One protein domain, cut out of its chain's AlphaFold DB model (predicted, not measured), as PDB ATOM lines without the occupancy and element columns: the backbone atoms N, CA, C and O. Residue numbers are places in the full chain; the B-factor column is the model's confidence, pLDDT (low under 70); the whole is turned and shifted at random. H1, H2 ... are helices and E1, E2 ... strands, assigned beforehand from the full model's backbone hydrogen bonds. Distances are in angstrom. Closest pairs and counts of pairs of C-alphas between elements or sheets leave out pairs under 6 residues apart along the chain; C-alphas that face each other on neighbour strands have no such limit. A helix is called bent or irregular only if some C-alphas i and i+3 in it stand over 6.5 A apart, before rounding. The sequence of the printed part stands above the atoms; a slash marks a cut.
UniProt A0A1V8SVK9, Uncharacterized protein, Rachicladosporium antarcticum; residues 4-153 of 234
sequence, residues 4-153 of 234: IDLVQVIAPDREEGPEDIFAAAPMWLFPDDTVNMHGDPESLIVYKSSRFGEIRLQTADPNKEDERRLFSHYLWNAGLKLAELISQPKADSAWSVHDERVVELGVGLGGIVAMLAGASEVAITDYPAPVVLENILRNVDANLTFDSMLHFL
ATOM      1  N   ILE A   4     143.904  40.524 149.063       82.38
ATOM      2  CA  ILE A   4     143.706  41.751 149.840       82.38
ATOM      3  C   ILE A   4     144.219  41.556 151.273       82.38
ATOM      4  O   ILE A   4     144.842  42.452 151.828       82.38
ATOM      5  N   ASP A   5     144.067  40.354 151.838       86.75
ATOM      6  CA  ASP A   5     144.562  40.032 153.187       86.75
ATOM      7  C   ASP A   5     146.099  40.050 153.288       86.75
ATOM      8  O   ASP A   5     146.656  40.092 154.388       86.75
ATOM      9  N   LEU A   6     146.792  39.985 152.146       89.25
ATOM     10  CA  LEU A   6     148.253  39.986 152.068       89.25
ATOM     11  C   LEU A   6     148.840  41.395 152.063       89.25
ATOM     12  O   LEU A   6     150.062  41.534 152.119       89.25
ATOM     13  N   VAL A   7     148.004  42.429 151.976       91.88
ATOM     14  CA  VAL A   7     148.452  43.809 151.841       91.88
ATOM     15  C   VAL A   7     147.894  44.669 152.954       91.88
ATOM     16  O   VAL A   7     146.722  44.605 153.310       91.88
ATOM     17  N   GLN A   8     148.760  45.516 153.492       91.25
ATOM     18  CA  GLN A   8     148.369  46.625 154.340       91.25
ATOM     19  C   GLN A   8     148.815  47.924 153.679       91.25
ATOM     20  O   GLN A   8     149.997  48.094 153.389       91.25
ATOM     21  N   VAL A   9     147.871  48.835 153.456       89.38
ATOM     22  CA  VAL A   9     148.150  50.188 152.967       89.38
ATOM     23  C   VAL A   9     148.216  51.127 154.166       89.38
ATOM     24  O   VAL A   9     147.329  51.122 155.018       89.38
ATOM     25  N   ILE A  10     149.294  51.897 154.246       88.75
ATOM     26  CA  ILE A  10     149.542  52.909 155.267       88.75
ATOM     27  C   ILE A  10     149.619  54.251 154.541       88.75
ATOM     28  O   ILE A  10     150.480  54.444 153.680       88.75
ATOM     29  N   ALA A  11     148.697  55.153 154.873       82.44
ATOM     30  CA  ALA A  11     148.654  56.496 154.308       82.44
ATOM     31  C   ALA A  11     149.927  57.291 154.672       82.44
ATOM     32  O   ALA A  11     150.531  57.032 155.721       82.44
ATOM     33  N   PRO A  12     150.358  58.242 153.823       80.81
ATOM     34  CA  PRO A  12     151.487  59.111 154.137       80.81
ATOM     35  C   PRO A  12     151.198  59.976 155.375       80.81
ATOM     36  O   PRO A  12     150.067  60.398 155.601       80.81
ATOM     37  N   ASP A  13     152.237  60.269 156.162       75.19
ATOM     38  CA  ASP A  13     152.154  61.143 157.343       75.19
ATOM     39  C   ASP A  13     152.082  62.620 156.906       75.19
ATOM     40  O   ASP A  13     153.080  63.346 156.914       75.19
ATOM     41  N   ARG A  14     150.905  63.038 156.423       73.44
ATOM     42  CA  ARG A  14     150.572  64.421 156.046       73.44
ATOM     43  C   ARG A  14     149.182  64.803 156.554       73.44
ATOM     44  O   ARG A  14     148.352  63.936 156.803       73.44
ATOM     45  N   GLU A  15     148.926  66.105 156.703       71.56
ATOM     46  CA  GLU A  15     147.563  66.582 156.960       71.56
ATOM     47  C   GLU A  15     146.654  66.164 155.795       71.56
ATOM     48  O   GLU A  15     146.935  66.489 154.638       71.56
ATOM     49  N   GLU A  16     145.589  65.421 156.107       67.75
ATOM     50  CA  GLU A  16     144.590  64.998 155.127       67.75
ATOM     51  C   GLU A  16     143.786  66.212 154.652       67.75
ATOM     52  O   GLU A  16     143.136  66.910 155.440       67.75
ATOM     53  N   GLY A  17     143.820  66.460 153.344       72.56
ATOM     54  CA  GLY A  17     142.938  67.420 152.699       72.56
ATOM     55  C   GLY A  17     141.505  66.879 152.608       72.56
ATOM     56  O   GLY A  17     141.284  65.665 152.668       72.56
ATOM     57  N   PRO A  18     140.492  67.744 152.417       74.31
ATOM     58  CA  PRO A  18     139.120  67.304 152.167       74.31
ATOM     59  C   PRO A  18     139.020  66.283 151.021       74.31
ATOM     60  O   PRO A  18     138.232  65.342 151.096       74.31
ATOM     61  N   GLU A  19     139.825  66.453 149.974       69.44
ATOM     62  CA  GLU A  19     139.933  65.548 148.831       69.44
ATOM     63  C   GLU A  19     140.429  64.144 149.197       69.44
ATOM     64  O   GLU A  19     139.900  63.177 148.649       69.44
ATOM     65  N   ASP A  20     141.360  64.013 150.147       69.19
ATOM     66  CA  ASP A  20     141.892  62.719 150.593       69.19
ATOM     67  C   ASP A  20     140.790  61.909 151.303       69.19
ATOM     68  O   ASP A  20     140.600  60.718 151.047       69.19
ATOM     69  N   ILE A  21     139.962  62.590 152.108       69.62
ATOM     70  CA  ILE A  21     138.799  61.993 152.784       69.62
ATOM     71  C   ILE A  21     137.776  61.479 151.757       69.62
ATOM     72  O   ILE A  21     137.241  60.377 151.902       69.62
ATOM     73  N   PHE A  22     137.496  62.257 150.704       68.31
ATOM     74  CA  PHE A  22     136.577  61.833 149.642       68.31
ATOM     75  C   PHE A  22     137.150  60.714 148.770       68.31
ATOM     76  O   PHE A  22     136.380  59.863 148.328       68.31
ATOM     77  N   ALA A  23     138.462  60.692 148.531       67.50
ATOM     78  CA  ALA A  23     139.129  59.644 147.763       67.50
ATOM     79  C   ALA A  23     139.161  58.296 148.506       67.50
ATOM     80  O   ALA A  23     139.026  57.257 147.865       67.50
ATOM     81  N   ALA A  24     139.242  58.303 149.843       65.94
ATOM     82  CA  ALA A  24     139.209  57.095 150.676       65.94
ATOM     83  C   ALA A  24     137.786  56.551 150.943       65.94
ATOM     84  O   ALA A  24     137.597  55.374 151.268       65.94
ATOM     85  N   ALA A  25     136.757  57.390 150.797       65.69
ATOM     86  CA  ALA A  25     135.355  57.042 151.048       65.69
ATOM     87  C   ALA A  25     134.727  55.946 150.146       65.69
ATOM     88  O   ALA A  25     133.832  55.251 150.642       65.69
ATOM     89  N   PRO A  26     135.124  55.730 148.870       63.31
ATOM     90  CA  PRO A  26     134.493  54.740 147.996       63.31
ATOM     91  C   PRO A  26     134.548  53.316 148.555       63.31
ATOM     92  O   PRO A  26     133.569  52.585 148.421       63.31
ATOM     93  N   MET A  27     135.622  52.949 149.271       60.16
ATOM     94  CA  MET A  27     135.733  51.633 149.917       60.16
ATOM     95  C   MET A  27     134.671  51.396 151.003       60.16
ATOM     96  O   MET A  27     134.278  50.258 151.239       60.16
ATOM     97  N   TRP A  28     134.183  52.454 151.657       60.41
ATOM     98  CA  TRP A  28     133.126  52.362 152.671       60.41
ATOM     99  C   TRP A  28     131.722  52.402 152.061       60.41
ATOM    100  O   TRP A  28     130.782  51.841 152.622       60.41
ATOM    101  N   LEU A  29     131.577  53.086 150.925       66.75
ATOM    102  CA  LEU A  29     130.302  53.280 150.234       66.75
ATOM    103  C   LEU A  29     129.907  52.077 149.367       66.75
ATOM    104  O   LEU A  29     128.713  51.833 149.193       66.75
ATOM    105  N   PHE A  30     130.881  51.316 148.857       67.44
ATOM    106  CA  PHE A  30     130.655  50.193 147.944       67.44
ATOM    107  C   PHE A  30     131.359  48.916 148.438       67.44
ATOM    108  O   PHE A  30     132.361  48.501 147.864       67.44
ATOM    109  N   PRO A  31     130.841  48.259 149.494       62.94
ATOM    110  CA  PRO A  31     131.478  47.082 150.097       62.94
ATOM    111  C   PRO A  31     131.520  45.848 149.179       62.94
ATOM    112  O   PRO A  31     132.278  44.918 149.446       62.94
ATOM    113  N   ASP A  32     130.719  45.838 148.108       67.56
ATOM    114  CA  ASP A  32     130.708  44.780 147.091       67.56
ATOM    115  C   ASP A  32     131.722  45.029 145.958       67.56
ATOM    116  O   ASP A  32     131.899  44.170 145.090       67.56
ATOM    117  N   ASP A  33     132.378  46.196 145.932       69.75
ATOM    118  CA  ASP A  33     133.345  46.532 144.892       69.75
ATOM    119  C   ASP A  33     134.707  45.892 145.191       69.75
ATOM    120  O   ASP A  33     135.202  45.883 146.321       69.75
ATOM    121  N   THR A  34     135.319  45.296 144.171       72.00
ATOM    122  CA  THR A  34     136.561  44.538 144.365       72.00
ATOM    123  C   THR A  34     137.759  45.462 144.242       72.00
ATOM    124  O   THR A  34     138.078  45.928 143.148       72.00
ATOM    125  N   VAL A  35     138.493  45.643 145.343       79.69
ATOM    126  CA  VAL A  35     139.782  46.347 145.339       79.69
ATOM    127  C   VAL A  35     140.763  45.595 144.435       79.69
ATOM    128  O   VAL A  35     141.221  44.492 144.754       79.69
ATOM    129  N   ASN A  36     141.053  46.172 143.269       83.81
ATOM    130  CA  ASN A  36     141.934  45.599 142.248       83.81
ATOM    131  C   ASN A  36     143.317  46.266 142.176       83.81
ATOM    132  O   ASN A  36     144.228  45.710 141.551       83.81
ATOM    133  N   MET A  37     143.470  47.413 142.836       87.31
ATOM    134  CA  MET A  37     144.694  48.193 142.961       87.31
ATOM    135  C   MET A  37     144.827  48.733 144.388       87.31
ATOM    136  O   MET A  37     143.822  48.923 145.069       87.31
ATOM    137  N   HIS A  38     146.057  48.966 144.834       88.81
ATOM    138  CA  HIS A  38     146.380  49.332 146.211       88.81
ATOM    139  C   HIS A  38     147.282  50.560 146.266       88.81
ATOM    140  O   HIS A  38     148.194  50.702 145.444       88.81
ATOM    141  N   GLY A  39     147.061  51.366 147.308       84.69
ATOM    142  CA  GLY A  39     147.806  52.583 147.619       84.69
ATOM    143  C   GLY A  39     147.199  53.832 146.990       84.69
ATOM    144  O   GLY A  39     146.555  53.750 145.957       84.69
ATOM    145  N   ASP A  40     147.444  54.980 147.608       83.38
ATOM    146  CA  ASP A  40     147.300  56.317 147.019       83.38
ATOM    147  C   ASP A  40     148.698  56.898 146.770       83.38
ATOM    148  O   ASP A  40     149.669  56.280 147.217       83.38
ATOM    149  N   PRO A  41     148.869  58.046 146.091       82.75
ATOM    150  CA  PRO A  41     150.178  58.688 145.976       82.75
ATOM    151  C   PRO A  41     150.929  58.765 147.319       82.75
ATOM    152  O   PRO A  41     150.354  59.115 148.348       82.75
ATOM    153  N   GLU A  42     152.208  58.373 147.303       84.00
ATOM    154  CA  GLU A  42     153.136  58.319 148.451       84.00
ATOM    155  C   GLU A  42     152.799  57.346 149.596       84.00
ATOM    156  O   GLU A  42     153.555  57.255 150.571       84.00
ATOM    157  N   SER A  43     151.712  56.585 149.480       89.12
ATOM    158  CA  SER A  43     151.345  55.544 150.438       89.12
ATOM    159  C   SER A  43     152.421  54.470 150.560       89.12
ATOM    160  O   SER A  43     153.045  54.048 149.583       89.12
ATOM    161  N   LEU A  44     152.590  53.966 151.780       91.00
ATOM    162  CA  LEU A  44     153.399  52.789 152.047       91.00
ATOM    163  C   LEU A  44     152.517  51.542 151.963       91.00
ATOM    164  O   LEU A  44     151.562  51.372 152.716       91.00
ATOM    165  N   ILE A  45     152.875  50.639 151.065       92.94
ATOM    166  CA  ILE A  45     152.257  49.334 150.894       92.94
ATOM    167  C   ILE A  45     153.161  48.289 151.541       92.94
ATOM    168  O   ILE A  45     154.338  48.168 151.200       92.94
ATOM    169  N   VAL A  46     152.605  47.508 152.461       93.88
ATOM    170  CA  VAL A  46     153.286  46.381 153.103       93.88
ATOM    171  C   VAL A  46     152.681  45.084 152.578       93.88
ATOM    172  O   VAL A  46     151.554  44.736 152.931       93.88
ATOM    173  N   TYR A  47     153.432  44.370 151.740       94.56
ATOM    174  CA  TYR A  47     153.103  43.018 151.296       94.56
ATOM    175  C   TYR A  47     153.650  41.994 152.297       94.56
ATOM    176  O   TYR A  47     154.841  41.974 152.606       94.56
ATOM    177  N   LYS A  48     152.769  41.141 152.819       93.19
ATOM    178  CA  LYS A  48     153.063  40.140 153.851       93.19
ATOM    179  C   LYS A  48     153.354  38.792 153.197       93.19
ATOM    180  O   LYS A  48     152.487  37.919 153.140       93.19
ATOM    181  N   SER A  49     154.576  38.623 152.696       90.56
ATOM    182  CA  SER A  49     155.021  37.350 152.130       90.56
ATOM    183  C   SER A  49     155.142  36.290 153.222       90.56
ATOM    184  O   SER A  49     155.825  36.475 154.230       90.56
ATOM    185  N   SER A  50     154.541  35.124 152.987       87.25
ATOM    186  CA  SER A  50     154.694  33.966 153.879       87.25
ATOM    187  C   SER A  50     156.121  33.402 153.909       87.25
ATOM    188  O   SER A  50     156.485  32.731 154.874       87.25
ATOM    189  N   ARG A  51     156.926  33.665 152.867       86.56
ATOM    190  CA  ARG A  51     158.299  33.156 152.726       86.56
ATOM    191  C   ARG A  51     159.358  34.200 153.073       86.56
ATOM    192  O   ARG A  51     160.363  33.839 153.673       86.56
ATOM    193  N   PHE A  52     159.142  35.457 152.691       87.56
ATOM    194  CA  PHE A  52     160.155  36.517 152.783       87.56
ATOM    195  C   PHE A  52     159.835  37.599 153.824       87.56
ATOM    196  O   PHE A  52     160.580  38.563 153.954       87.56
ATOM    197  N   GLY A  53     158.744  37.451 154.583       89.12
ATOM    198  CA  GLY A  53     158.325  38.448 155.563       89.12
ATOM    199  C   GLY A  53     157.682  39.678 154.918       89.12
ATOM    200  O   GLY A  53     156.997  39.580 153.899       89.12
ATOM    201  N   GLU A  54     157.847  40.837 155.552       92.25
ATOM    202  CA  GLU A  54     157.283  42.095 155.058       92.25
ATOM    203  C   GLU A  54     158.144  42.695 153.943       92.25
ATOM    204  O   GLU A  54     159.299  43.040 154.171       92.25
ATOM    205  N   ILE A  55     157.546  42.899 152.770       93.00
ATOM    206  CA  ILE A  55     158.136  43.638 151.649       93.00
ATOM    207  C   ILE A  55     157.418  44.981 151.548       93.00
ATOM    208  O   ILE A  55     156.187  45.042 151.519       93.00
ATOM    209  N   ARG A  56     158.187  46.067 151.519       92.69
ATOM    210  CA  ARG A  56     157.676  47.437 151.647       92.69
ATOM    211  C   ARG A  56     157.841  48.200 150.347       92.69
ATOM    212  O   ARG A  56     158.954  48.341 149.856       92.69
ATOM    213  N   LEU A  57     156.747  48.721 149.811       93.19
ATOM    214  CA  LEU A  57     156.737  49.513 148.588       93.19
ATOM    215  C   LEU A  57     156.134  50.874 148.880       93.19
ATOM    216  O   LEU A  57     155.038  50.957 149.421       93.19
ATOM    217  N   GLN A  58     156.817  51.937 148.494       92.62
ATOM    218  CA  GLN A  58     156.202  53.247 148.395       92.62
ATOM    219  C   GLN A  58     155.590  53.410 147.001       92.62
ATOM    220  O   GLN A  58     156.183  52.995 146.000       92.62
ATOM    221  N   THR A  59     154.388  53.972 146.927       91.00
ATOM    222  CA  THR A  59     153.768  54.384 145.662       91.00
ATOM    223  C   THR A  59     154.352  55.714 145.192       91.00
ATOM    224  O   THR A  59     154.718  56.582 145.986       91.00
ATOM    225  N   ALA A  60     154.442  55.884 143.875       89.19
ATOM    226  CA  ALA A  60     154.895  57.139 143.290       89.19
ATOM    227  C   ALA A  60     153.804  58.224 143.382       89.19
ATOM    228  O   ALA A  60     152.616  57.910 143.429       89.19
ATOM    229  N   ASP A  61     154.202  59.496 143.328       88.88
ATOM    230  CA  ASP A  61     153.285  60.623 143.112       88.88
ATOM    231  C   ASP A  61     153.610  61.332 141.788       88.88
ATOM    232  O   ASP A  61     154.487  62.205 141.727       88.88
ATOM    233  N   PRO A  62     152.971  60.925 140.677       84.88
ATOM    234  CA  PRO A  62     153.222  61.538 139.386       84.88
ATOM    235  C   PRO A  62     152.644  62.952 139.335       84.88
ATOM    236  O   PRO A  62     151.433  63.151 139.398       84.88
ATOM    237  N   ASN A  63     153.510  63.947 139.135       82.25
ATOM    238  CA  ASN A  63     153.114  65.355 139.061       82.25
ATOM    239  C   ASN A  63     152.476  65.738 137.715       82.25
ATOM    240  O   ASN A  63     151.685  66.686 137.654       82.25
ATOM    241  N   LYS A  64     152.818  65.034 136.625       84.25
ATOM    242  CA  LYS A  64     152.286  65.323 135.287       84.25
ATOM    243  C   LYS A  64     151.047  64.490 134.989       84.25
ATOM    244  O   LYS A  64     150.996  63.299 135.272       84.25
ATOM    245  N   GLU A  65     150.086  65.114 134.318       81.88
ATOM    246  CA  GLU A  65     148.840  64.469 133.891       81.88
ATOM    247  C   GLU A  65     149.082  63.220 133.030       81.88
ATOM    248  O   GLU A  65     148.466  62.182 133.256       81.88
ATOM    249  N   ASP A  66     150.022  63.289 132.086       82.62
ATOM    250  CA  ASP A  66     150.343  62.147 131.226       82.62
ATOM    251  C   ASP A  66     150.978  60.987 132.006       82.62
ATOM    252  O   ASP A  66     150.768  59.834 131.649       82.62
ATOM    253  N   GLU A  67     151.705  61.276 133.091       80.94
ATOM    254  CA  GLU A  67     152.283  60.256 133.975       80.94
ATOM    255  C   GLU A  67     151.193  59.634 134.868       80.94
ATOM    256  O   GLU A  67     151.162  58.417 135.038       80.94
ATOM    257  N   ARG A  68     150.234  60.434 135.366       80.69
ATOM    258  CA  ARG A  68     149.088  59.939 136.157       80.69
ATOM    259  C   ARG A  68     148.211  58.958 135.380       80.69
ATOM    260  O   ARG A  68     147.717  57.989 135.951       80.69
ATOM    261  N   ARG A  69     148.054  59.170 134.070       82.94
ATOM    262  CA  ARG A  69     147.271  58.295 133.174       82.94
ATOM    263  C   ARG A  69     147.897  56.924 132.927       82.94
ATOM    264  O   ARG A  69     147.234  56.067 132.349       82.94
ATOM    265  N   LEU A  70     149.148  56.713 133.337       80.31
ATOM    266  CA  LEU A  70     149.813  55.414 133.231       80.31
ATOM    267  C   LEU A  70     149.358  54.446 134.326       80.31
ATOM    268  O   LEU A  70     149.479  53.237 134.144       80.31
ATOM    269  N   PHE A  71     148.846  54.969 135.449       80.12
ATOM    270  CA  PHE A  71     148.457  54.196 136.634       80.12
ATOM    271  C   PHE A  71     149.562  53.263 137.178       80.12
ATOM    272  O   PHE A  71     149.276  52.298 137.892       80.12
ATOM    273  N   SER A  72     150.828  53.539 136.849       73.94
ATOM    274  CA  SER A  72     151.998  52.760 137.278       73.94
ATOM    275  C   SER A  72     152.434  53.075 138.711       73.94
ATOM    276  O   SER A  72     153.324  52.427 139.251       73.94
ATOM    277  N   HIS A  73     151.796  54.053 139.355       81.31
ATOM    278  CA  HIS A  73     152.026  54.383 140.757       81.31
ATOM    279  C   HIS A  73     151.262  53.489 141.741       81.31
ATOM    280  O   HIS A  73     151.598  53.499 142.921       81.31
ATOM    281  N   TYR A  74     150.289  52.697 141.277       87.44
ATOM    282  CA  TYR A  74     149.530  51.751 142.104       87.44
ATOM    283  C   TYR A  74     150.143  50.348 142.111       87.44
ATOM    284  O   TYR A  74     150.694  49.891 141.108       87.44
ATOM    285  N   LEU A  75     149.939  49.595 143.197       90.88
ATOM    286  CA  LEU A  75     150.172  48.150 143.180       90.88
ATOM    287  C   LEU A  75     148.905  47.414 142.743       90.88
ATOM    288  O   LEU A  75     147.898  47.414 143.440       90.88
ATOM    289  N   TRP A  76     148.967  46.716 141.618       90.94
ATOM    290  CA  TRP A  76     147.840  45.947 141.094       90.94
ATOM    291  C   TRP A  76     147.776  44.531 141.681       90.94
ATOM    292  O   TRP A  76     148.808  43.893 141.902       90.94
ATOM    293  N   ASN A  77     146.566  43.972 141.820       91.12
ATOM    294  CA  ASN A  77     146.363  42.577 142.251       91.12
ATOM    295  C   ASN A  77     147.137  41.560 141.399       91.12
ATOM    296  O   ASN A  77     147.533  40.508 141.899       91.12
ATOM    297  N   ALA A  78     147.378  41.863 140.120       89.38
ATOM    298  CA  ALA A  78     148.196  41.028 139.244       89.38
ATOM    299  C   ALA A  78     149.647  40.906 139.746       89.38
ATOM    300  O   ALA A  78     150.190  39.801 139.762       89.38
ATOM    301  N   GLY A  79     150.241  42.006 140.224       90.75
ATOM    302  CA  GLY A  79     151.582  42.010 140.815       90.75
ATOM    303  C   GLY A  79     151.639  41.195 142.108       90.75
ATOM    304  O   GLY A  79     152.531  40.366 142.275       90.75
ATOM    305  N   LEU A  80     150.628  41.338 142.975       91.69
ATOM    306  CA  LEU A  80     150.491  40.507 144.181       91.69
ATOM    307  C   LEU A  80     150.367  39.023 143.841       91.69
ATOM    308  O   LEU A  80     150.995  38.175 144.471       91.69
ATOM    309  N   LYS A  81     149.566  38.691 142.825       91.81
ATOM    310  CA  LYS A  81     149.391  37.303 142.413       91.81
ATOM    311  C   LYS A  81     150.684  36.709 141.860       91.81
ATOM    312  O   LYS A  81     150.974  35.553 142.163       91.81
ATOM    313  N   LEU A  82     151.445  37.475 141.079       91.62
ATOM    314  CA  LEU A  82     152.755  37.058 140.581       91.62
ATOM    315  C   LEU A  82     153.726  36.793 141.741       91.62
ATOM    316  O   LEU A  82     154.326  35.720 141.794       91.62
ATOM    317  N   ALA A  83     153.809  37.715 142.703       92.75
ATOM    318  CA  ALA A  83     154.614  37.554 143.912       92.75
ATOM    319  C   ALA A  83     154.254  36.281 144.697       92.75
ATOM    320  O   ALA A  83     155.138  35.512 145.076       92.75
ATOM    321  N   GLU A  84     152.960  36.001 144.875       91.38
ATOM    322  CA  GLU A  84     152.479  34.783 145.537       91.38
ATOM    323  C   GLU A  84     152.812  33.498 144.767       91.38
ATOM    324  O   GLU A  84     153.012  32.445 145.371       91.38
ATOM    325  N   LEU A  85     152.843  33.539 143.433       91.62
ATOM    326  CA  LEU A  85     153.203  32.373 142.620       91.62
ATOM    327  C   LEU A  85     154.699  32.058 142.734       91.62
ATOM    328  O   LEU A  85     155.053  30.903 142.959       91.62
ATOM    329  N   ILE A  86     155.551  33.083 142.663       91.38
ATOM    330  CA  ILE A  86     157.011  32.950 142.797       91.38
ATOM    331  C   ILE A  86     157.410  32.549 144.230       91.38
ATOM    332  O   ILE A  86     158.329  31.757 144.434       91.38
ATOM    333  N   SER A  87     156.707  33.064 145.246       88.50
ATOM    334  CA  SER A  87     157.050  32.843 146.661       88.50
ATOM    335  C   SER A  87     156.746  31.433 147.174       88.50
ATOM    336  O   SER A  87     157.183  31.082 148.272       88.50
ATOM    337  N   GLN A  88     156.007  30.605 146.431       83.06
ATOM    338  CA  GLN A  88     155.586  29.291 146.920       83.06
ATOM    339  C   GLN A  88     156.786  28.358 147.192       83.06
ATOM    340  O   GLN A  88     157.628  28.172 146.314       83.06
ATOM    341  N   PRO A  89     156.864  27.696 148.369       67.69
ATOM    342  CA  PRO A  89     157.978  26.801 148.726       67.69
ATOM    343  C   PRO A  89     158.137  25.598 147.790       67.69
ATOM    344  O   PRO A  89     159.211  25.015 147.686       67.69
ATOM    345  N   LYS A  90     157.035  25.212 147.141       60.69
ATOM    346  CA  LYS A  90     156.959  24.198 146.088       60.69
ATOM    347  C   LYS A  90     156.415  24.835 144.815       60.69
ATOM    348  O   LYS A  90     155.461  24.318 144.244       60.69
ATOM    349  N   ALA A  91     156.933  26.001 144.429       60.88
ATOM    350  CA  ALA A  91     156.664  26.507 143.095       60.88
ATOM    351  C   ALA A  91     157.040  25.381 142.121       60.88
ATOM    352  O   ALA A  91     158.203  24.979 142.055       60.88
ATOM    353  N   ASP A  92     156.047  24.797 141.443       61.31
ATOM    354  CA  ASP A  92     156.334  23.860 140.363       61.31
ATOM    355  C   ASP A  92     157.259  24.567 139.368       61.31
ATOM    356  O   ASP A  92     157.248  25.797 139.269       61.31
ATOM    357  N   SER A  93     158.047  23.793 138.617       63.00
ATOM    358  CA  SER A  93     159.055  24.317 137.674       63.00
ATOM    359  C   SER A  93     158.590  25.495 136.800       63.00
ATOM    360  O   SER A  93     159.414  26.302 136.398       63.00
ATOM    361  N   ALA A  94     157.284  25.635 136.546       81.75
ATOM    362  CA  ALA A  94     156.695  26.736 135.790       81.75
ATOM    363  C   ALA A  94     156.811  28.134 136.438       81.75
ATOM    364  O   ALA A  94     156.754  29.118 135.708       81.75
ATOM    365  N   TRP A  95     156.929  28.242 137.767       89.88
ATOM    366  CA  TRP A  95     156.985  29.532 138.488       89.88
ATOM    367  C   TRP A  95     158.268  29.732 139.296       89.88
ATOM    368  O   TRP A  95     158.486  30.814 139.839       89.88
ATOM    369  N   SER A  96     159.109  28.701 139.396       89.88
ATOM    370  CA  SER A  96     160.433  28.840 139.995       89.88
ATOM    371  C   SER A  96     161.299  29.757 139.136       89.88
ATOM    372  O   SER A  96     161.361  29.597 137.921       89.88
ATOM    373  N   VAL A  97     161.998  30.683 139.788       91.88
ATOM    374  CA  VAL A  97     162.953  31.605 139.152       91.88
ATOM    375  C   VAL A  97     164.380  31.419 139.671       91.88
ATOM    376  O   VAL A  97     165.251  32.220 139.359       91.88
ATOM    377  N   HIS A  98     164.626  30.388 140.484       89.31
ATOM    378  CA  HIS A  98     165.952  30.101 141.030       89.31
ATOM    379  C   HIS A  98     166.978  29.894 139.905       89.31
ATOM    380  O   HIS A  98     166.739  29.084 139.016       89.31
ATOM    381  N   ASP A  99     168.108  30.603 139.968       89.62
ATOM    382  CA  ASP A  99     169.170  30.662 138.948       89.62
ATOM    383  C   ASP A  99     168.743  31.194 137.564       89.62
ATOM    384  O   ASP A  99     169.549  31.217 136.633       89.62
ATOM    385  N   GLU A 100     167.513  31.688 137.408       92.12
ATOM    386  CA  GLU A 100     167.022  32.235 136.140       92.12
ATOM    387  C   GLU A 100     167.340  33.730 135.998       92.12
ATOM    388  O   GLU A 100     167.649  34.419 136.974       92.12
ATOM    389  N   ARG A 101     167.261  34.249 134.768       95.00
ATOM    390  CA  ARG A 101     167.341  35.691 134.473       95.00
ATOM    391  C   ARG A 101     165.938  36.222 134.203       95.00
ATOM    392  O   ARG A 101     165.270  35.757 133.280       95.00
ATOM    393  N   VAL A 102     165.497  37.198 134.986       94.31
ATOM    394  CA  VAL A 102     164.108  37.673 135.005       94.31
ATOM    395  C   VAL A 102     164.021  39.105 134.485       94.31
ATOM    396  O   VAL A 102     164.832  39.961 134.829       94.31
ATOM    397  N   VAL A 103     162.999  39.381 133.674       95.94
ATOM    398  CA  VAL A 103     162.614  40.743 133.288       95.94
ATOM    399  C   VAL A 103     161.172  40.973 133.720       95.94
ATOM    400  O   VAL A 103     160.278  40.242 133.293       95.94
ATOM    401  N   GLU A 104     160.943  41.984 134.553       94.12
ATOM    402  CA  GLU A 104     159.605  42.460 134.899       94.12
ATOM    403  C   GLU A 104     159.242  43.682 134.048       94.12
ATOM    404  O   GLU A 104     160.042  44.604 133.868       94.12
ATOM    405  N   LEU A 105     158.006  43.682 133.547       90.69
ATOM    406  CA  LEU A 105     157.372  44.827 132.903       90.69
ATOM    407  C   LEU A 105     156.297  45.363 133.862       90.69
ATOM    408  O   LEU A 105     155.195  44.812 133.916       90.69
ATOM    409  N   GLY A 106     156.622  46.389 134.642       85.12
ATOM    410  CA  GLY A 106     155.708  47.030 135.580       85.12
ATOM    411  C   GLY A 106     156.341  47.410 136.921       85.12
ATOM    412  O   GLY A 106     157.552  47.549 137.072       85.12
ATOM    413  N   VAL A 107     155.466  47.526 137.918       75.94
ATOM    414  CA  VAL A 107     155.647  48.293 139.162       75.94
ATOM    415  C   VAL A 107     156.668  47.746 140.177       75.94
ATOM    416  O   VAL A 107     156.885  48.366 141.217       75.94
ATOM    417  N   GLY A 108     157.305  46.604 139.908       85.94
ATOM    418  CA  GLY A 108     158.536  46.182 140.589       85.94
ATOM    419  C   GLY A 108     158.412  45.138 141.701       85.94
ATOM    420  O   GLY A 108     159.423  44.560 142.106       85.94
ATOM    421  N   LEU A 109     157.207  44.858 142.214       93.81
ATOM    422  CA  LEU A 109     157.043  43.862 143.284       93.81
ATOM    423  C   LEU A 109     157.496  42.466 142.832       93.81
ATOM    424  O   LEU A 109     158.137  41.748 143.601       93.81
ATOM    425  N   GLY A 110     157.153  42.072 141.602       93.69
ATOM    426  CA  GLY A 110     157.467  40.743 141.086       93.69
ATOM    427  C   GLY A 110     158.971  40.517 140.986       93.69
ATOM    428  O   GLY A 110     159.456  39.456 141.366       93.69
ATOM    429  N   GLY A 111     159.714  41.526 140.542       93.88
ATOM    430  CA  GLY A 111     161.160  41.514 140.411       93.88
ATOM    431  C   GLY A 111     161.870  41.498 141.757       93.88
ATOM    432  O   GLY A 111     162.810  40.725 141.933       93.88
ATOM    433  N   ILE A 112     161.384  42.266 142.741       94.19
ATOM    434  CA  ILE A 112     161.900  42.198 144.118       94.19
ATOM    435  C   ILE A 112     161.743  40.777 144.669       94.19
ATOM    436  O   ILE A 112     162.707  40.177 145.146       94.19
ATOM    437  N   VAL A 113     160.547  40.202 144.541       93.81
ATOM    438  CA  VAL A 113     160.269  38.834 144.995       93.81
ATOM    439  C   VAL A 113     161.074  37.801 144.208       93.81
ATOM    440  O   VAL A 113     161.547  36.832 144.796       93.81
ATOM    441  N   ALA A 114     161.277  37.997 142.905       93.25
ATOM    442  CA  ALA A 114     162.094  37.109 142.085       93.25
ATOM    443  C   ALA A 114     163.554  37.081 142.550       93.25
ATOM    444  O   ALA A 114     164.137  36.003 142.667       93.25
ATOM    445  N   MET A 115     164.120  38.246 142.880       91.94
ATOM    446  CA  MET A 115     165.472  38.342 143.429       91.94
ATOM    447  C   MET A 115     165.577  37.600 144.768       91.94
ATOM    448  O   MET A 115     166.459  36.762 144.942       91.94
ATOM    449  N   LEU A 116     164.624  37.823 145.684       89.38
ATOM    450  CA  LEU A 116     164.556  37.109 146.971       89.38
ATOM    451  C   LEU A 116     164.356  35.594 146.799       89.38
ATOM    452  O   LEU A 116     164.836  34.795 147.604       89.38
ATOM    453  N   ALA A 117     163.665  35.175 145.737       89.38
ATOM    454  CA  ALA A 117     163.441  33.771 145.408       89.38
ATOM    455  C   ALA A 117     164.652  33.070 144.769       89.38
ATOM    456  O   ALA A 117     164.591  31.854 144.573       89.38
ATOM    457  N   GLY A 118     165.745  33.797 144.508       87.94
ATOM    458  CA  GLY A 118     167.003  33.243 144.012       87.94
ATOM    459  C   GLY A 118     167.227  33.411 142.512       87.94
ATOM    460  O   GLY A 118     168.031  32.669 141.953       87.94
ATOM    461  N   ALA A 119     166.537  34.343 141.847       91.19
ATOM    462  CA  ALA A 119     166.911  34.732 140.488       91.19
ATOM    463  C   ALA A 119     168.375  35.199 140.439       91.19
ATOM    464  O   ALA A 119     168.866  35.847 141.361       91.19
ATOM    465  N   SER A 120     169.074  34.856 139.358       88.50
ATOM    466  CA  SER A 120     170.481  35.224 139.141       88.50
ATOM    467  C   SER A 120     170.647  36.676 138.684       88.50
ATOM    468  O   SER A 120     171.670  37.309 138.938       88.50
ATOM    469  N   GLU A 121     169.638  37.209 137.996       89.19
ATOM    470  CA  GLU A 121     169.587  38.587 137.526       89.19
ATOM    471  C   GLU A 121     168.125  39.005 137.384       89.19
ATOM    472  O   GLU A 121     167.300  38.229 136.895       89.19
ATOM    473  N   VAL A 122     167.809  40.240 137.773       93.44
ATOM    474  CA  VAL A 122     166.475  40.816 137.607       93.44
ATOM    475  C   VAL A 122     166.591  42.207 136.994       93.44
ATOM    476  O   VAL A 122     167.258  43.080 137.547       93.44
ATOM    477  N   ALA A 123     165.901  42.430 135.878       94.38
ATOM    478  CA  ALA A 123     165.672  43.757 135.321       94.38
ATOM    479  C   ALA A 123     164.207  44.152 135.531       94.38
ATOM    480  O   ALA A 123     163.306  43.522 134.980       94.38
ATOM    481  N   ILE A 124     163.968  45.202 136.314       94.12
ATOM    482  CA  ILE A 124     162.634  45.780 136.505       94.12
ATOM    483  C   ILE A 124     162.504  46.976 135.568       94.12
ATOM    484  O   ILE A 124     163.351  47.870 135.577       94.12
ATOM    485  N   THR A 125     161.469  46.980 134.733       92.38
ATOM    486  CA  THR A 125     161.271  47.995 133.693       92.38
ATOM    487  C   THR A 125     159.850  48.537 133.723       92.38
ATOM    488  O   THR A 125     158.914  47.798 134.003       92.38
ATOM    489  N   ASP A 126     159.680  49.816 133.400       92.00
ATOM    490  CA  ASP A 126     158.375  50.479 133.299       92.00
ATOM    491  C   ASP A 126     158.463  51.605 132.247       92.00
ATOM    492  O   ASP A 126     159.464  51.733 131.530       92.00
ATOM    493  N   TYR A 127     157.419  52.423 132.125       89.00
ATOM    494  CA  TYR A 127     157.403  53.605 131.276       89.00
ATOM    495  C   TYR A 127     158.587  54.540 131.579       89.00
ATOM    496  O   TYR A 127     159.032  54.633 132.727       89.00
ATOM    497  N   PRO A 128     159.077  55.302 130.580       89.12
ATOM    498  CA  PRO A 128     160.184  56.245 130.745       89.12
ATOM    499  C   PRO A 128     159.740  57.529 131.475       89.12
ATOM    500  O   PRO A 128     159.918  58.642 130.980       89.12
ATOM    501  N   ALA A 129     159.134  57.373 132.650       88.25
ATOM    502  CA  ALA A 129     158.715  58.435 133.546       88.25
ATOM    503  C   ALA A 129     159.679  58.468 134.745       88.25
ATOM    504  O   ALA A 129     159.699  57.508 135.519       88.25
ATOM    505  N   PRO A 130     160.477  59.541 134.930       89.75
ATOM    506  CA  PRO A 130     161.475  59.611 136.001       89.75
ATOM    507  C   PRO A 130     160.907  59.293 137.384       89.75
ATOM    508  O   PRO A 130     161.495  58.508 138.112       89.75
ATOM    509  N   VAL A 131     159.710  59.801 137.694       89.19
ATOM    510  CA  VAL A 131     159.030  59.557 138.974       89.19
ATOM    511  C   VAL A 131     158.734  58.073 139.231       89.19
ATOM    512  O   VAL A 131     158.812  57.618 140.367       89.19
ATOM    513  N   VAL A 132     158.443  57.301 138.182       87.50
ATOM    514  CA  VAL A 132     158.168  55.860 138.277       87.50
ATOM    515  C   VAL A 132     159.476  55.094 138.449       87.50
ATOM    516  O   VAL A 132     159.592  54.262 139.344       87.50
ATOM    517  N   LEU A 133     160.488  55.413 137.637       90.38
ATOM    518  CA  LEU A 133     161.792  54.746 137.684       90.38
ATOM    519  C   LEU A 133     162.534  55.018 139.001       90.38
ATOM    520  O   LEU A 133     163.083  54.098 139.599       90.38
ATOM    521  N   GLU A 134     162.511  56.258 139.491       91.31
ATOM    522  CA  GLU A 134     163.067  56.624 140.799       91.31
ATOM    523  C   GLU A 134     162.346  55.900 141.941       91.31
ATOM    524  O   GLU A 134     162.983  55.488 142.911       91.31
ATOM    525  N   ASN A 135     161.030  55.703 141.822       91.50
ATOM    526  CA  ASN A 135     160.253  54.963 142.808       91.50
ATOM    527  C   ASN A 135     160.573  53.460 142.798       91.50
ATOM    528  O   ASN A 135     160.736  52.863 143.860       91.50
ATOM    529  N   ILE A 136     160.736  52.852 141.616       91.38
ATOM    530  CA  ILE A 136     161.194  51.460 141.486       91.38
ATOM    531  C   ILE A 136     162.558  51.289 142.157       91.38
ATOM    532  O   ILE A 136     162.726  50.372 142.958       91.38
ATOM    533  N   LEU A 137     163.510  52.192 141.892       90.69
ATOM    534  CA  LEU A 137     164.833  52.159 142.524       90.69
ATOM    535  C   LEU A 137     164.736  52.277 144.048       90.69
ATOM    536  O   LEU A 137     165.317  51.465 144.763       90.69
ATOM    537  N   ARG A 138     163.931  53.220 144.554       91.06
ATOM    538  CA  ARG A 138     163.687  53.382 145.995       91.06
ATOM    539  C   ARG A 138     163.135  52.105 146.632       91.06
ATOM    540  O   ARG A 138     163.567  51.728 147.719       91.06
ATOM    541  N   ASN A 139     162.197  51.441 145.962       92.56
ATOM    542  CA  ASN A 139     161.596  50.199 146.443       92.56
ATOM    543  C   ASN A 139     162.582  49.027 146.399       92.56
ATOM    544  O   ASN A 139     162.621  48.231 147.332       92.56
ATOM    545  N   VAL A 140     163.412  48.930 145.362       90.69
ATOM    546  CA  VAL A 140     164.497  47.940 145.299       90.69
ATOM    547  C   VAL A 140     165.474  48.146 146.456       90.69
ATOM    548  O   VAL A 140     165.734  47.204 147.205       90.69
ATOM    549  N   ASP A 141     165.943  49.375 146.667       86.44
ATOM    550  CA  ASP A 141     166.881  49.705 147.744       86.44
ATOM    551  C   ASP A 141     166.298  49.369 149.125       86.44
ATOM    552  O   ASP A 141     166.989  48.809 149.982       86.44
ATOM    553  N   ALA A 142     165.007  49.644 149.329       85.75
ATOM    554  CA  ALA A 142     164.313  49.375 150.583       85.75
ATOM    555  C   ALA A 142     164.194  47.879 150.928       85.75
ATOM    556  O   ALA A 142     164.029  47.562 152.104       85.75
ATOM    557  N   ASN A 143     164.275  46.977 149.941       87.44
ATOM    558  CA  ASN A 143     164.024  45.545 150.146       87.44
ATOM    559  C   ASN A 143     165.215  44.629 149.839       87.44
ATOM    560  O   ASN A 143     165.219  43.506 150.317       87.44
ATOM    561  N   LEU A 144     166.194  45.055 149.034       82.81
ATOM    562  CA  LEU A 144     167.235  44.158 148.505       82.81
ATOM    563  C   LEU A 144     168.666  44.559 148.879       82.81
ATOM    564  O   LEU A 144     169.613  43.892 148.457       82.81
ATOM    565  N   THR A 145     168.867  45.629 149.655       79.06
ATOM    566  CA  THR A 145     170.220  46.132 149.960       79.06
ATOM    567  C   THR A 145     171.117  45.046 150.565       79.06
ATOM    568  O   THR A 145     172.250  44.876 150.125       79.06
ATOM    569  N   PHE A 146     170.629  44.281 151.544       82.12
ATOM    570  CA  PHE A 146     171.434  43.241 152.194       82.12
ATOM    571  C   PHE A 146     171.356  41.896 151.472       82.12
ATOM    572  O   PHE A 146     172.373  41.210 151.365       82.12
ATOM    573  N   ASP A 147     170.198  41.544 150.913       78.31
ATOM    574  CA  ASP A 147     170.020  40.306 150.151       78.31
ATOM    575  C   ASP A 147     170.893  40.273 148.896       78.31
ATOM    576  O   ASP A 147     171.514  39.252 148.609       78.31
ATOM    577  N   SER A 148     171.040  41.399 148.192       76.88
ATOM    578  CA  SER A 148     171.963  41.506 147.056       76.88
ATOM    579  C   SER A 148     173.422  41.328 147.486       76.88
ATOM    580  O   SER A 148     174.167  40.586 146.844       76.88
ATOM    581  N   MET A 149     173.838  41.931 148.608       82.44
ATOM    582  CA  MET A 149     175.181  41.715 149.161       82.44
ATOM    583  C   MET A 149     175.413  40.239 149.479       82.44
ATOM    584  O   MET A 149     176.469  39.711 149.143       82.44
ATOM    585  N   LEU A 150     174.440  39.566 150.096       82.88
ATOM    586  CA  LEU A 150     174.525  38.145 150.432       82.88
ATOM    587  C   LEU A 150     174.492  37.235 149.204       82.88
ATOM    588  O   LEU A 150     175.168  36.210 149.215       82.88
ATOM    589  N   HIS A 151     173.751  37.608 148.161       79.56
ATOM    590  CA  HIS A 151     173.695  36.886 146.893       79.56
ATOM    591  C   HIS A 151     175.064  36.860 146.198       79.56
ATOM    592  O   HIS A 151     175.514  35.805 145.757       79.56
ATOM    593  N   PHE A 152     175.760  38.001 146.139       80.19
ATOM    594  CA  PHE A 152     177.093  38.081 145.524       80.19
ATOM    595  C   PHE A 152     178.223  37.585 146.432       80.19
ATOM    596  O   PHE A 152     179.333  37.320 145.955       80.19
ATOM    597  N   LEU A 153     177.983  37.482 147.740       84.88
ATOM    598  CA  LEU A 153     178.988  37.012 148.679       84.88
ATOM    599  C   LEU A 153     179.204  35.504 148.500       84.88
ATOM    600  O   LEU A 153     178.289  34.704 148.682       84.88
TER     601      LEU A 153
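Overview. This is residues 4 to 153 of the 234 residues of an uncharacterized protein of Rachicladosporium antarcticum (UniProt A0A1V8SVK9). Three helices, H4, H5 and H6, run the same way side by side with H5 in the middle; the parallel pair E4 and E5 covers H5 on one side, and the antiparallel sheet E1, E2, E3 is on the other side, only grazed by the helices and met mostly by H6 near E3. From this body the stretch with the small helices H1 and H2 reaches away past E1, and its residues 14 to 19 and 28 to 33 stick out, while at the far end H6 kinks and runs on to the other limit of the long axis. The printed part has 150 residues, with six named helices and five named strands in the order E1 H1 H2 E2 E3 H3 H4 E4 H5 E5 H6, and the class is mixed, helices and strands. The whole is compact, with a radius of gyration of the C-alphas of 16.1 A and spans of 49 by 34 by 25 A.

Along the chain. In the larger sheet, E1 is residues 7 to 10, 9.8 A long, and begins at C-alpha 7, (148.452, 43.809, 151.841). E2 is residues 44 to 49, 15.5 A, and E3 residues 53 to 58, 16.6 A. H4, residues 77 to 86, is 14.4 A long, and H5, residues 109 to 116, is 10.8 A long, beginning at C-alpha 109, (157.043, 43.862, 143.284). E4, residues 101 to 105, measures 13.6 A and E5, residues 121 to 125, 13.1 A. H6, residues 130 to 152, measures 28.3 A and ends at C-alpha 152, (177.093, 38.081, 145.524); it is irregular, with C-alphas 143 and 146 8.0 A apart, and has a kink of 67 degrees near residue 144. The short helices are H1, residues 18 to 24, 10.3 A; H2, residues 26 to 29, 5.0 A; and H3, residues 65 to 68, 5.1 A.

Arrangement. The larger sheet runs E1, E2, E3, with E1 and E3 as edge strands. E1 and E2 are antiparallel at 157 degrees, with N 10 and O 44 2.8 A apart. E2 and E3 are a hairpin, antiparallel at 155 degrees, with N 45 and O 57 2.7 A apart. H6 only grazes this sheet with its residues 135 to 144; the closest C-alphas of E3 and H6 are those of Leu 57 and Asn 139, 5.4 A apart. H4 and H5 only graze it too, with residues 77 to 84 and 109 to 113. H5 touches H4, with the C-alphas of Ala 83 and Gly 110 closest at 5.1 A, at a shallow tilt of 16 degrees, the same way. H6 touches H5 with residues 140 to 147 alone, the C-alphas of Ile 112 and Val 140 closest at 6.4 A; by the rough line of H6 the tilt is shallow, 15 degrees, the same way. H4 and H6 are apart. E4, H5 and E5 form a strand-helix-strand unit, two parallel neighbour strands with a helix between them in the chain, and its crossover is right-handed. E4 and E5 stand at 12 degrees, with N 102 and O 121 2.8 A apart. The closest C-alphas of H5 and E5 are those of Gly 111 and Ile 124, 6.0 A apart. H1 and H2 meet only through their link, and neither is on the larger sheet. H3 is apart from H4, and only just apart from H6, with closest C-alphas at 8.4 A. In H1, H4 and H5 every O i to N i+4 pair is within hydrogen-bond range, in H6 15 of 19 are, and H2 and H3 are too short for such a pair.

Size, cuts and confidence. The two C-alphas farthest apart are those of Leu 29 and Leu 153, 51.4 A. The printed part has no cut. The links H2 to E2 and H4 to E4 are long, 14 residues each; in the first, residues 37 to 38 pair antiparallel with residues 75 to 76. The mean pLDDT of the printed part is 84.4, and residue 16, residues 19 to 33 and residues 89 to 93 are under 70.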